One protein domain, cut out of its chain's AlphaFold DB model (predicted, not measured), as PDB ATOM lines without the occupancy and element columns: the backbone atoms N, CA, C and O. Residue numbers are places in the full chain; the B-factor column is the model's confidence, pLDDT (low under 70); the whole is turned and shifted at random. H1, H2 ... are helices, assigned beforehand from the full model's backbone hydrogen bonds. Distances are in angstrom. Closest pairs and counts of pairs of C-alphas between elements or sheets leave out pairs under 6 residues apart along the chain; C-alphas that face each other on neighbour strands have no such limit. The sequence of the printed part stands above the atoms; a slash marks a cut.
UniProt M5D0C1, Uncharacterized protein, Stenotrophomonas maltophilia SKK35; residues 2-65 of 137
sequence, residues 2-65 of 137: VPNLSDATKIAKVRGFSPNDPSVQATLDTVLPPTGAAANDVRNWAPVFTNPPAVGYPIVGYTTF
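Overview. This is residues 2 to 65 of the 137 residues of an uncharacterized protein of Stenotrophomonas maltophilia SKK35 (UniProt M5D0C1). What shape is this? With little regular structure, a drawn-out loop runs through H1, turns at one end through H2 and H3, and folds back through residues 46 to 57; residues 2 to 22 wind at the other end. What makes it up? The printed 64 residues, all helix by class, have named helices H1, H2, H3 in that order, holding 15 residues, and no named strand. It is loose, radius of gyration of the C-alphas 14.4 A, spanning 47 by 25 by 16 A.

Arrangement. Where is H1? H1, residues 23 to 28, is apart from H2, residues 36 to 40, and H3, residues 42 to 45. Do H2 and H3 touch? They are close but not clearly touching; their closest C-alphas, Ala 38 and Asn 44, are 6.8 A apart. What of the backbones? Every O i to N i+4 pair is within hydrogen-bond range in H1; H2 has 0 of 1, but 2 of 2 O i to N i+3 pairs; H3 is too short for an i+4 pair.

Along the chain. Where does H1 begin? C-alpha 23 is at (-32.530, 28.179, 1.539); H1 measures 8.7 A. Where does H3 end? C-alpha 45 is at (-42.282, 11.852, -8.015); H2 measures 7.7 A, H3 5.6 A.

Size, cuts and confidence. How long is it? The farthest C-alphas, Thr 9 and Ala 37, are 47.6 A apart. Any cut or low confidence? The printed part has no cut, no link between helices is long, and residue 52 has pLDDT under 70.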
ATOM      1  N   VAL A   2     -27.680  13.834  16.016       76.12
ATOM      2  CA  VAL A   2     -27.403  14.564  14.765       76.12
ATOM      3  C   VAL A   2     -26.292  15.584  15.051       76.12
ATOM      4  O   VAL A   2     -26.381  16.267  16.074       76.12
ATOM      5  N   PRO A   3     -25.233  15.676  14.224       83.94
ATOM      6  CA  PRO A   3     -24.205  16.700  14.386       83.94
ATOM      7  C   PRO A   3     -24.801  18.112  14.370       83.94
ATOM      8  O   PRO A   3     -25.763  18.373  13.649       83.94
ATOM      9  N   ASN A   4     -24.219  19.045  15.128       89.19
ATOM     10  CA  ASN A   4     -24.606  20.452  15.035       89.19
ATOM     11  C   ASN A   4     -24.220  20.999  13.650       89.19
ATOM     12  O   ASN A   4     -23.055  21.304  13.406       89.19
ATOM     13  N   LEU A   5     -25.202  21.141  12.756       90.12
ATOM     14  CA  LEU A   5     -24.997  21.577  11.370       90.12
ATOM     15  C   LEU A   5     -24.494  23.029  11.251       90.12
ATOM     16  O   LEU A   5     -24.017  23.433  10.191       90.12
ATOM     17  N   SER A   6     -24.555  23.805  12.334       90.88
ATOM     18  CA  SER A   6     -24.014  25.165  12.404       90.88
ATOM     19  C   SER A   6     -22.559  25.228  12.891       90.88
ATOM     20  O   SER A   6     -21.951  26.296  12.818       90.88
ATOM     21  N   ASP A   7     -21.978  24.120  13.367       94.38
ATOM     22  CA  ASP A   7     -20.581  24.074  13.814       94.38
ATOM     23  C   ASP A   7     -19.626  23.985  12.614       94.38
ATOM     24  O   ASP A   7     -19.234  22.903  12.172       94.38
ATOM     25  N   ALA A   8     -19.227  25.152  12.103       93.62
ATOM     26  CA  ALA A   8     -18.339  25.272  10.951       93.62
ATOM     27  C   ALA A   8     -16.912  24.739  11.188       93.62
ATOM     28  O   ALA A   8     -16.151  24.602  10.233       93.62
ATOM     29  N   THR A   9     -16.539  24.432  12.437       95.56
ATOM     30  CA  THR A   9     -15.241  23.811  12.749       95.56
ATOM     31  C   THR A   9     -15.238  22.308  12.468       95.56
ATOM     32  O   THR A   9     -14.176  21.712  12.306       95.56
ATOM     33  N   LYS A  10     -16.430  21.700  12.384       95.00
ATOM     34  CA  LYS A  10     -16.628  20.265  12.131       95.00
ATOM     35  C   LYS A  10     -17.383  19.988  10.836       95.00
ATOM     36  O   LYS A  10     -17.191  18.932  10.243       95.00
ATOM     37  N   ILE A  11     -18.241  20.913  10.408       95.00
ATOM     38  CA  ILE A  11     -19.099  20.789   9.231       95.00
ATOM     39  C   ILE A  11     -18.780  21.928   8.269       95.00
ATOM     40  O   ILE A  11     -19.073  23.091   8.539       95.00
ATOM     41  N   ALA A  12     -18.177  21.597   7.129       96.06
ATOM     42  CA  ALA A  12     -17.820  22.597   6.135       96.06
ATOM     43  C   ALA A  12     -19.061  23.341   5.619       96.06
ATOM     44  O   ALA A  12     -20.082  22.742   5.274       96.06
ATOM     45  N   LYS A  13     -18.942  24.666   5.525       95.88
ATOM     46  CA  LYS A  13     -19.899  25.496   4.795       95.88
ATOM     47  C   LYS A  13     -19.660  25.367   3.295       95.88
ATOM     48  O   LYS A  13     -18.523  25.202   2.855       95.88
ATOM     49  N   VAL A  14     -20.710  25.550   2.503       93.62
ATOM     50  CA  VAL A  14     -20.612  25.618   1.040       93.62
ATOM     51  C   VAL A  14     -21.183  26.953   0.583       93.62
ATOM     52  O   VAL A  14     -22.294  27.315   0.960       93.62
ATOM     53  N   ARG A  15     -20.400  27.724  -0.182       91.94
ATOM     54  CA  ARG A  15     -20.735  29.114  -0.569       91.94
ATOM     55  C   ARG A  15     -21.051  30.036   0.626       91.94
ATOM     56  O   ARG A  15     -21.805  30.986   0.490       91.94
ATOM     57  N   GLY A  16     -20.484  29.755   1.802       93.62
ATOM     58  CA  GLY A  16     -20.744  30.514   3.033       93.62
ATOM     59  C   GLY A  16     -21.991  30.079   3.817       93.62
ATOM     60  O   GLY A  16     -22.205  30.581   4.921       93.62
ATOM     61  N   PHE A  17     -22.750  29.106   3.311       94.81
ATOM     62  CA  PHE A  17     -23.973  28.600   3.933       94.81
ATOM     63  C   PHE A  17     -23.737  27.263   4.638       94.81
ATOM     64  O   PHE A  17     -22.973  26.418   4.162       94.81
ATOM     65  N   SER A  18     -24.392  27.076   5.783       94.56
ATOM     66  CA  SER A  18     -24.414  25.800   6.508       94.56
ATOM     67  C   SER A  18     -25.490  24.863   5.933       94.56
ATOM     68  O   SER A  18     -26.453  25.348   5.343       94.56
ATOM     69  N   PRO A  19     -25.394  23.534   6.128       93.19
ATOM     70  CA  PRO A  19     -26.383  22.589   5.593       93.19
ATOM     71  C   PRO A  19     -27.813  22.764   6.128       93.19
ATOM     72  O   PRO A  19     -28.755  22.270   5.521       93.19
ATOM     73  N   ASN A  20     -27.983  23.446   7.263       91.50
ATOM     74  CA  ASN A  20     -29.283  23.780   7.849       91.50
ATOM     75  C   ASN A  20     -29.797  25.176   7.459       91.50
ATOM     76  O   ASN A  20     -30.691  25.699   8.125       91.50
ATOM     77  N   ASP A  21     -29.225  25.796   6.425       92.81
ATOM     78  CA  ASP A  21     -29.678  27.098   5.949       92.81
ATOM     79  C   ASP A  21     -31.145  27.044   5.464       92.81
ATOM     80  O   ASP A  21     -31.528  26.090   4.774       92.81
ATOM     81  N   PRO A  22     -31.981  28.054   5.772       88.56
ATOM     82  CA  PRO A  22     -33.369  28.107   5.307       88.56
ATOM     83  C   PRO A  22     -33.540  28.004   3.784       88.56
ATOM     84  O   PRO A  22     -34.603  27.589   3.315       88.56
ATOM     85  N   SER A  23     -32.509  28.327   2.996       89.56
ATOM     86  CA  SER A  23     -32.530  28.179   1.539       89.56
ATOM     87  C   SER A  23     -32.787  26.748   1.067       89.56
ATOM     88  O   SER A  23     -33.237  26.552  -0.063       89.56
ATOM     89  N   VAL A  24     -32.484  25.740   1.896       88.62
ATOM     90  CA  VAL A  24     -32.756  24.338   1.567       88.62
ATOM     91  C   VAL A  24     -34.259  24.146   1.381       88.62
ATOM     92  O   VAL A  24     -34.680  23.683   0.324       88.62
ATOM     93  N   GLN A  25     -35.071  24.591   2.346       88.12
ATOM     94  CA  GLN A  25     -36.534  24.559   2.238       88.12
ATOM     95  C   GLN A  25     -37.013  25.391   1.045       88.12
ATOM     96  O   GLN A  25     -37.785  24.890   0.233       88.12
ATOM     97  N   ALA A  26     -36.496  26.615   0.888       88.44
ATOM     98  CA  ALA A  26     -36.898  27.497  -0.208       88.44
ATOM     99  C   ALA A  26     -36.657  26.870  -1.593       88.44
ATOM    100  O   ALA A  26     -37.432  27.098  -2.515       88.44
ATOM    101  N   THR A  27     -35.610  26.050  -1.739       88.50
ATOM    102  CA  THR A  27     -35.327  25.329  -2.986       88.50
ATOM    103  C   THR A  27     -36.331  24.208  -3.228       88.50
ATOM    104  O   THR A  27     -36.834  24.076  -4.343       88.50
ATOM    105  N   LEU A  28     -36.668  23.427  -2.196       88.12
ATOM    106  CA  LEU A  28     -37.695  22.382  -2.294       88.12
ATOM    107  C   LEU A  28     -39.063  22.972  -2.674       88.12
ATOM    108  O   LEU A  28     -39.776  22.384  -3.486       88.12
ATOM    109  N   ASP A  29     -39.383  24.162  -2.159       88.69
ATOM    110  CA  ASP A  29     -40.645  24.866  -2.411       88.69
ATOM    111  C   ASP A  29     -40.816  25.325  -3.874       88.69
ATOM    112  O   ASP A  29     -41.935  25.602  -4.304       88.69
ATOM    113  N   THR A  30     -39.738  25.368  -4.669       89.69
ATOM    114  CA  THR A  30     -39.801  25.738  -6.099       89.69
ATOM    115  C   THR A  30     -40.395  24.655  -6.997       89.69
ATOM    116  O   THR A  30     -40.799  24.946  -8.124       89.69
ATOM    117  N   VAL A  31     -40.451  23.407  -6.525       92.06
ATOM    118  CA  VAL A  31     -40.904  22.264  -7.322       92.06
ATOM    119  C   VAL A  31     -42.284  21.832  -6.852       92.06
ATOM    120  O   VAL A  31     -42.475  21.460  -5.696       92.06
ATOM    121  N   LEU A  32     -43.251  21.832  -7.767       95.75
ATOM    122  CA  LEU A  32     -44.606  21.347  -7.510       95.75
ATOM    123  C   LEU A  32     -44.720  19.834  -7.772       95.75
ATOM    124  O   LEU A  32     -44.002  19.311  -8.628       95.75
ATOM    125  N   PRO A  33     -45.631  19.123  -7.080       97.69
ATOM    126  CA  PRO A  33     -45.906  17.722  -7.379       97.69
ATOM    127  C   PRO A  33     -46.445  17.550  -8.810       97.69
ATOM    128  O   PRO A  33     -47.154  18.429  -9.314       97.69
ATOM    129  N   PRO A  34     -46.166  16.414  -9.472       98.06
ATOM    130  CA  PRO A  34     -46.638  16.177 -10.828       98.06
ATOM    131  C   PRO A  34     -48.158  15.990 -10.871       98.06
ATOM    132  O   PRO A  34     -48.769  15.407  -9.972       98.06
ATOM    133  N   THR A  35     -48.776  16.436 -11.962       96.88
ATOM    134  CA  THR A  35     -50.227  16.349 -12.187       96.88
ATOM    135  C   THR A  35     -50.542  15.726 -13.549       96.88
ATOM    136  O   THR A  35     -49.661  15.536 -14.391       96.88
ATOM    137  N   GLY A  36     -51.809  15.352 -13.765       95.38
ATOM    138  CA  GLY A  36     -52.276  14.794 -15.037       95.38
ATOM    139  C   GLY A  36     -51.459  13.583 -15.503       95.38
ATOM    140  O   GLY A  36     -51.128  12.699 -14.714       95.38
ATOM    141  N   ALA A  37     -51.115  13.558 -16.793       96.12
ATOM    142  CA  ALA A  37     -50.319  12.484 -17.385       96.12
ATOM    143  C   ALA A  37     -48.894  12.398 -16.809       96.12
ATOM    144  O   ALA A  37     -48.354  11.299 -16.699       96.12
ATOM    145  N   ALA A  38     -48.305  13.522 -16.380       97.62
ATOM    146  CA  ALA A  38     -46.960  13.537 -15.804       97.62
ATOM    147  C   ALA A  38     -46.885  12.722 -14.503       97.62
ATOM    148  O   ALA A  38     -45.858  12.112 -14.220       97.62
ATOM    149  N   ALA A  39     -47.983  12.644 -13.747       97.38
ATOM    150  CA  ALA A  39     -48.060  11.869 -12.512       97.38
ATOM    151  C   ALA A  39     -47.981  10.344 -12.725       97.38
ATOM    152  O   ALA A  39     -47.808   9.610 -11.749       97.38
ATOM    153  N   ASN A  40     -48.135   9.861 -13.965       94.81
ATOM    154  CA  ASN A  40     -48.036   8.438 -14.303       94.81
ATOM    155  C   ASN A  40     -46.589   7.957 -14.454       94.81
ATOM    156  O   ASN A  40     -46.346   6.757 -14.364       94.81
ATOM    157  N   ASP A  41     -45.638   8.870 -14.646       95.31
ATOM    158  CA  ASP A  41     -44.217   8.541 -14.626       95.31
ATOM    159  C   ASP A  41     -43.695   8.610 -13.187       95.31
ATOM    160  O   ASP A  41     -43.719   9.667 -12.551       95.31
ATOM    161  N   VAL A  42     -43.209   7.482 -12.667       92.38
ATOM    162  CA  VAL A  42     -42.673   7.392 -11.301       92.38
ATOM    163  C   VAL A  42     -41.487   8.336 -11.078       92.38
ATOM    164  O   VAL A  42     -41.320   8.854  -9.977       92.38
ATOM    165  N   ARG A  43     -40.711   8.649 -12.123       93.94
ATOM    166  CA  ARG A  43     -39.543   9.540 -12.024       93.94
ATOM    167  C   ARG A  43     -39.936  10.971 -11.666       93.94
ATOM    168  O   ARG A  43     -39.182  11.662 -10.992       93.94
ATOM    169  N   ASN A  44     -41.143  11.396 -12.039       96.50
ATOM    170  CA  ASN A  44     -41.639  12.736 -11.725       96.50
ATOM    171  C   ASN A  44     -42.017  12.907 -10.243       96.50
ATOM    172  O   ASN A  44     -42.228  14.032  -9.795       96.50
ATOM    173  N   TRP A  45     -42.082  11.819  -9.469       96.81
ATOM    174  CA  TRP A  45     -42.282  11.852  -8.015       96.81
ATOM    175  C   TRP A  45     -40.973  11.940  -7.220       96.81
ATOM    176  O   TRP A  45     -41.012  12.061  -5.998       96.81
ATOM    177  N   ALA A  46     -39.825  11.900  -7.902       94.69
ATOM    178  CA  ALA A  46     -38.492  11.998  -7.319       94.69
ATOM    179  C   ALA A  46     -37.657  13.056  -8.069       94.69
ATOM    180  O   ALA A  46     -36.683  12.714  -8.745       94.69
ATOM    181  N   PRO A  47     -38.052  14.343  -8.020       92.44
ATOM    182  CA  PRO A  47     -37.363  15.388  -8.763       92.44
ATOM    183  C   PRO A  47     -35.913  15.546  -8.290       92.44
ATOM    184  O   PRO A  47     -35.599  15.434  -7.104       92.44
ATOM    185  N   VAL A  48     -35.034  15.841  -9.242       90.31
ATOM    186  CA  VAL A  48     -33.607  16.074  -9.006       90.31
ATOM    187  C   VAL A  48     -33.274  17.544  -9.229       90.31
ATOM    188  O   VAL A  48     -33.768  18.170 -10.166       90.31
ATOM    189  N   PHE A  49     -32.407  18.095  -8.385       87.00
ATOM    190  CA  PHE A  49     -31.924  19.468  -8.510       87.00
ATOM    191  C   PHE A  49     -30.566  19.448  -9.213       87.00
ATOM    192  O   PHE A  49     -29.529  19.263  -8.583       87.00
ATOM    193  N   THR A  50     -30.574  19.576 -10.541       80.50
ATOM    194  CA  THR A  50     -29.344  19.551 -11.355       80.50
ATOM    195  C   THR A  50     -28.582  20.872 -11.316       80.50
ATOM    196  O   THR A  50     -27.364  20.876 -11.471       80.50
ATOM    197  N   ASN A  51     -29.284  21.979 -11.064       72.06
ATOM    198  CA  ASN A  51     -28.683  23.284 -10.839       72.06
ATOM    199  C   ASN A  51     -28.899  23.687  -9.377       72.06
ATOM    200  O   ASN A  51     -30.052  23.776  -8.947       72.06
ATOM    201  N   PRO A  52     -27.825  23.935  -8.609       68.25
ATOM    202  CA  PRO A  52     -27.964  24.410  -7.246       68.25
ATOM    203  C   PRO A  52     -28.660  25.778  -7.236       68.25
ATOM    204  O   PRO A  52     -28.442  26.572  -8.161       68.25
ATOM    205  N   PRO A  53     -29.447  26.095  -6.197       75.62
ATOM    206  CA  PRO A  53     -30.044  27.416  -6.051       75.62
ATOM    207  C   PRO A  53     -28.970  28.512  -6.167       75.62
ATOM    208  O   PRO A  53     -27.823  28.349  -5.730       75.62
ATOM    209  N   ALA A  54     -29.331  29.634  -6.802       78.94
ATOM    210  CA  ALA A  54     -28.407  30.747  -7.042       78.94
ATOM    211  C   ALA A  54     -27.889  31.365  -5.730       78.94
ATOM    212  O   ALA A  54     -26.768  31.869  -5.679       78.94
ATOM    213  N   VAL A  55     -28.692  31.280  -4.666       84.44
ATOM    214  CA  VAL A  55     -28.389  31.760  -3.316       84.44
ATOM    215  C   VAL A  55     -28.699  30.650  -2.315       84.44
ATOM    216  O   VAL A  55     -29.697  29.946  -2.468       84.44
ATOM    217  N   GLY A  56     -27.861  30.517  -1.285       90.19
ATOM    218  CA  GLY A  56     -28.056  29.559  -0.203       90.19
ATOM    219  C   GLY A  56     -27.211  28.290  -0.307       90.19
ATOM    220  O   GLY A  56     -26.317  28.172  -1.152       90.19
ATOM    221  N   TYR A  57     -27.485  27.336   0.584       93.75
ATOM    222  CA  TYR A  57     -26.825  26.037   0.601       93.75
ATOM    223  C   TYR A  57     -27.130  25.260  -0.695       93.75
ATOM    224  O   TYR A  57     -28.293  24.969  -0.976       93.75
ATOM    225  N   PRO A  58     -26.110  24.920  -1.504       91.88
ATOM    226  CA  PRO A  58     -26.327  24.470  -2.876       91.88
ATOM    227  C   PRO A  58     -26.554  22.960  -3.023       91.88
ATOM    228  O   PRO A  58     -26.853  22.504  -4.121       91.88
ATOM    229  N   ILE A  59     -26.373  22.165  -1.966       91.75
ATOM    230  CA  ILE A  59     -26.452  20.701  -2.044       91.75
ATOM    231  C   ILE A  59     -27.770  20.258  -1.419       91.75
ATOM    232  O   ILE A  59     -27.878  20.142  -0.201       91.75
ATOM    233  N   VAL A  60     -28.781  20.029  -2.252       90.50
ATOM    234  CA  VAL A  60     -30.134  19.668  -1.811       90.50
ATOM    235  C   VAL A  60     -30.695  18.533  -2.657       90.50
ATOM    236  O   VAL A  60     -30.331  18.369  -3.820       90.50
ATOM    237  N   GLY A  61     -31.592  17.745  -2.077       91.81
ATOM    238  CA  GLY A  61     -32.211  16.623  -2.766       91.81
ATOM    239  C   GLY A  61     -33.278  15.948  -1.925       91.81
ATOM    240  O   GLY A  61     -33.436  16.237  -0.738       91.81
ATOM    241  N   TYR A  62     -33.997  15.031  -2.563       93.94
ATOM    242  CA  TYR A  62     -34.954  14.161  -1.898       93.94
ATOM    243  C   TYR A  62     -34.326  12.801  -1.592       93.94
ATOM    244  O   TYR A  62     -33.528  12.277  -2.364       93.94
ATOM    245  N   THR A  63     -34.750  12.213  -0.477       95.38
ATOM    246  CA  THR A  63     -34.670  10.770  -0.244       95.38
ATOM    247  C   THR A  63     -36.064  10.188  -0.452       95.38
ATOM    248  O   THR A  63     -37.054  10.829  -0.097       95.38
ATOM    249  N   THR A  64     -36.163   9.004  -1.047       95.62
ATOM    250  CA  THR A  64     -37.439   8.457  -1.530       95.62
ATOM    251  C   THR A  64     -37.747   7.088  -0.933       95.62
ATOM    252  O   THR A  64     -36.862   6.368  -0.470       95.62
ATOM    253  N   PHE A  65     -39.032   6.730  -0.950       96.00
ATOM    254  CA  PHE A  65     -39.495   5.366  -0.715       96.00
ATOM    255  C   PHE A  65     -39.910   4.741  -2.042       96.00
ATOM    256  O   PHE A  65     -40.689   5.333  -2.788       96.00
TER     257      PHE A  65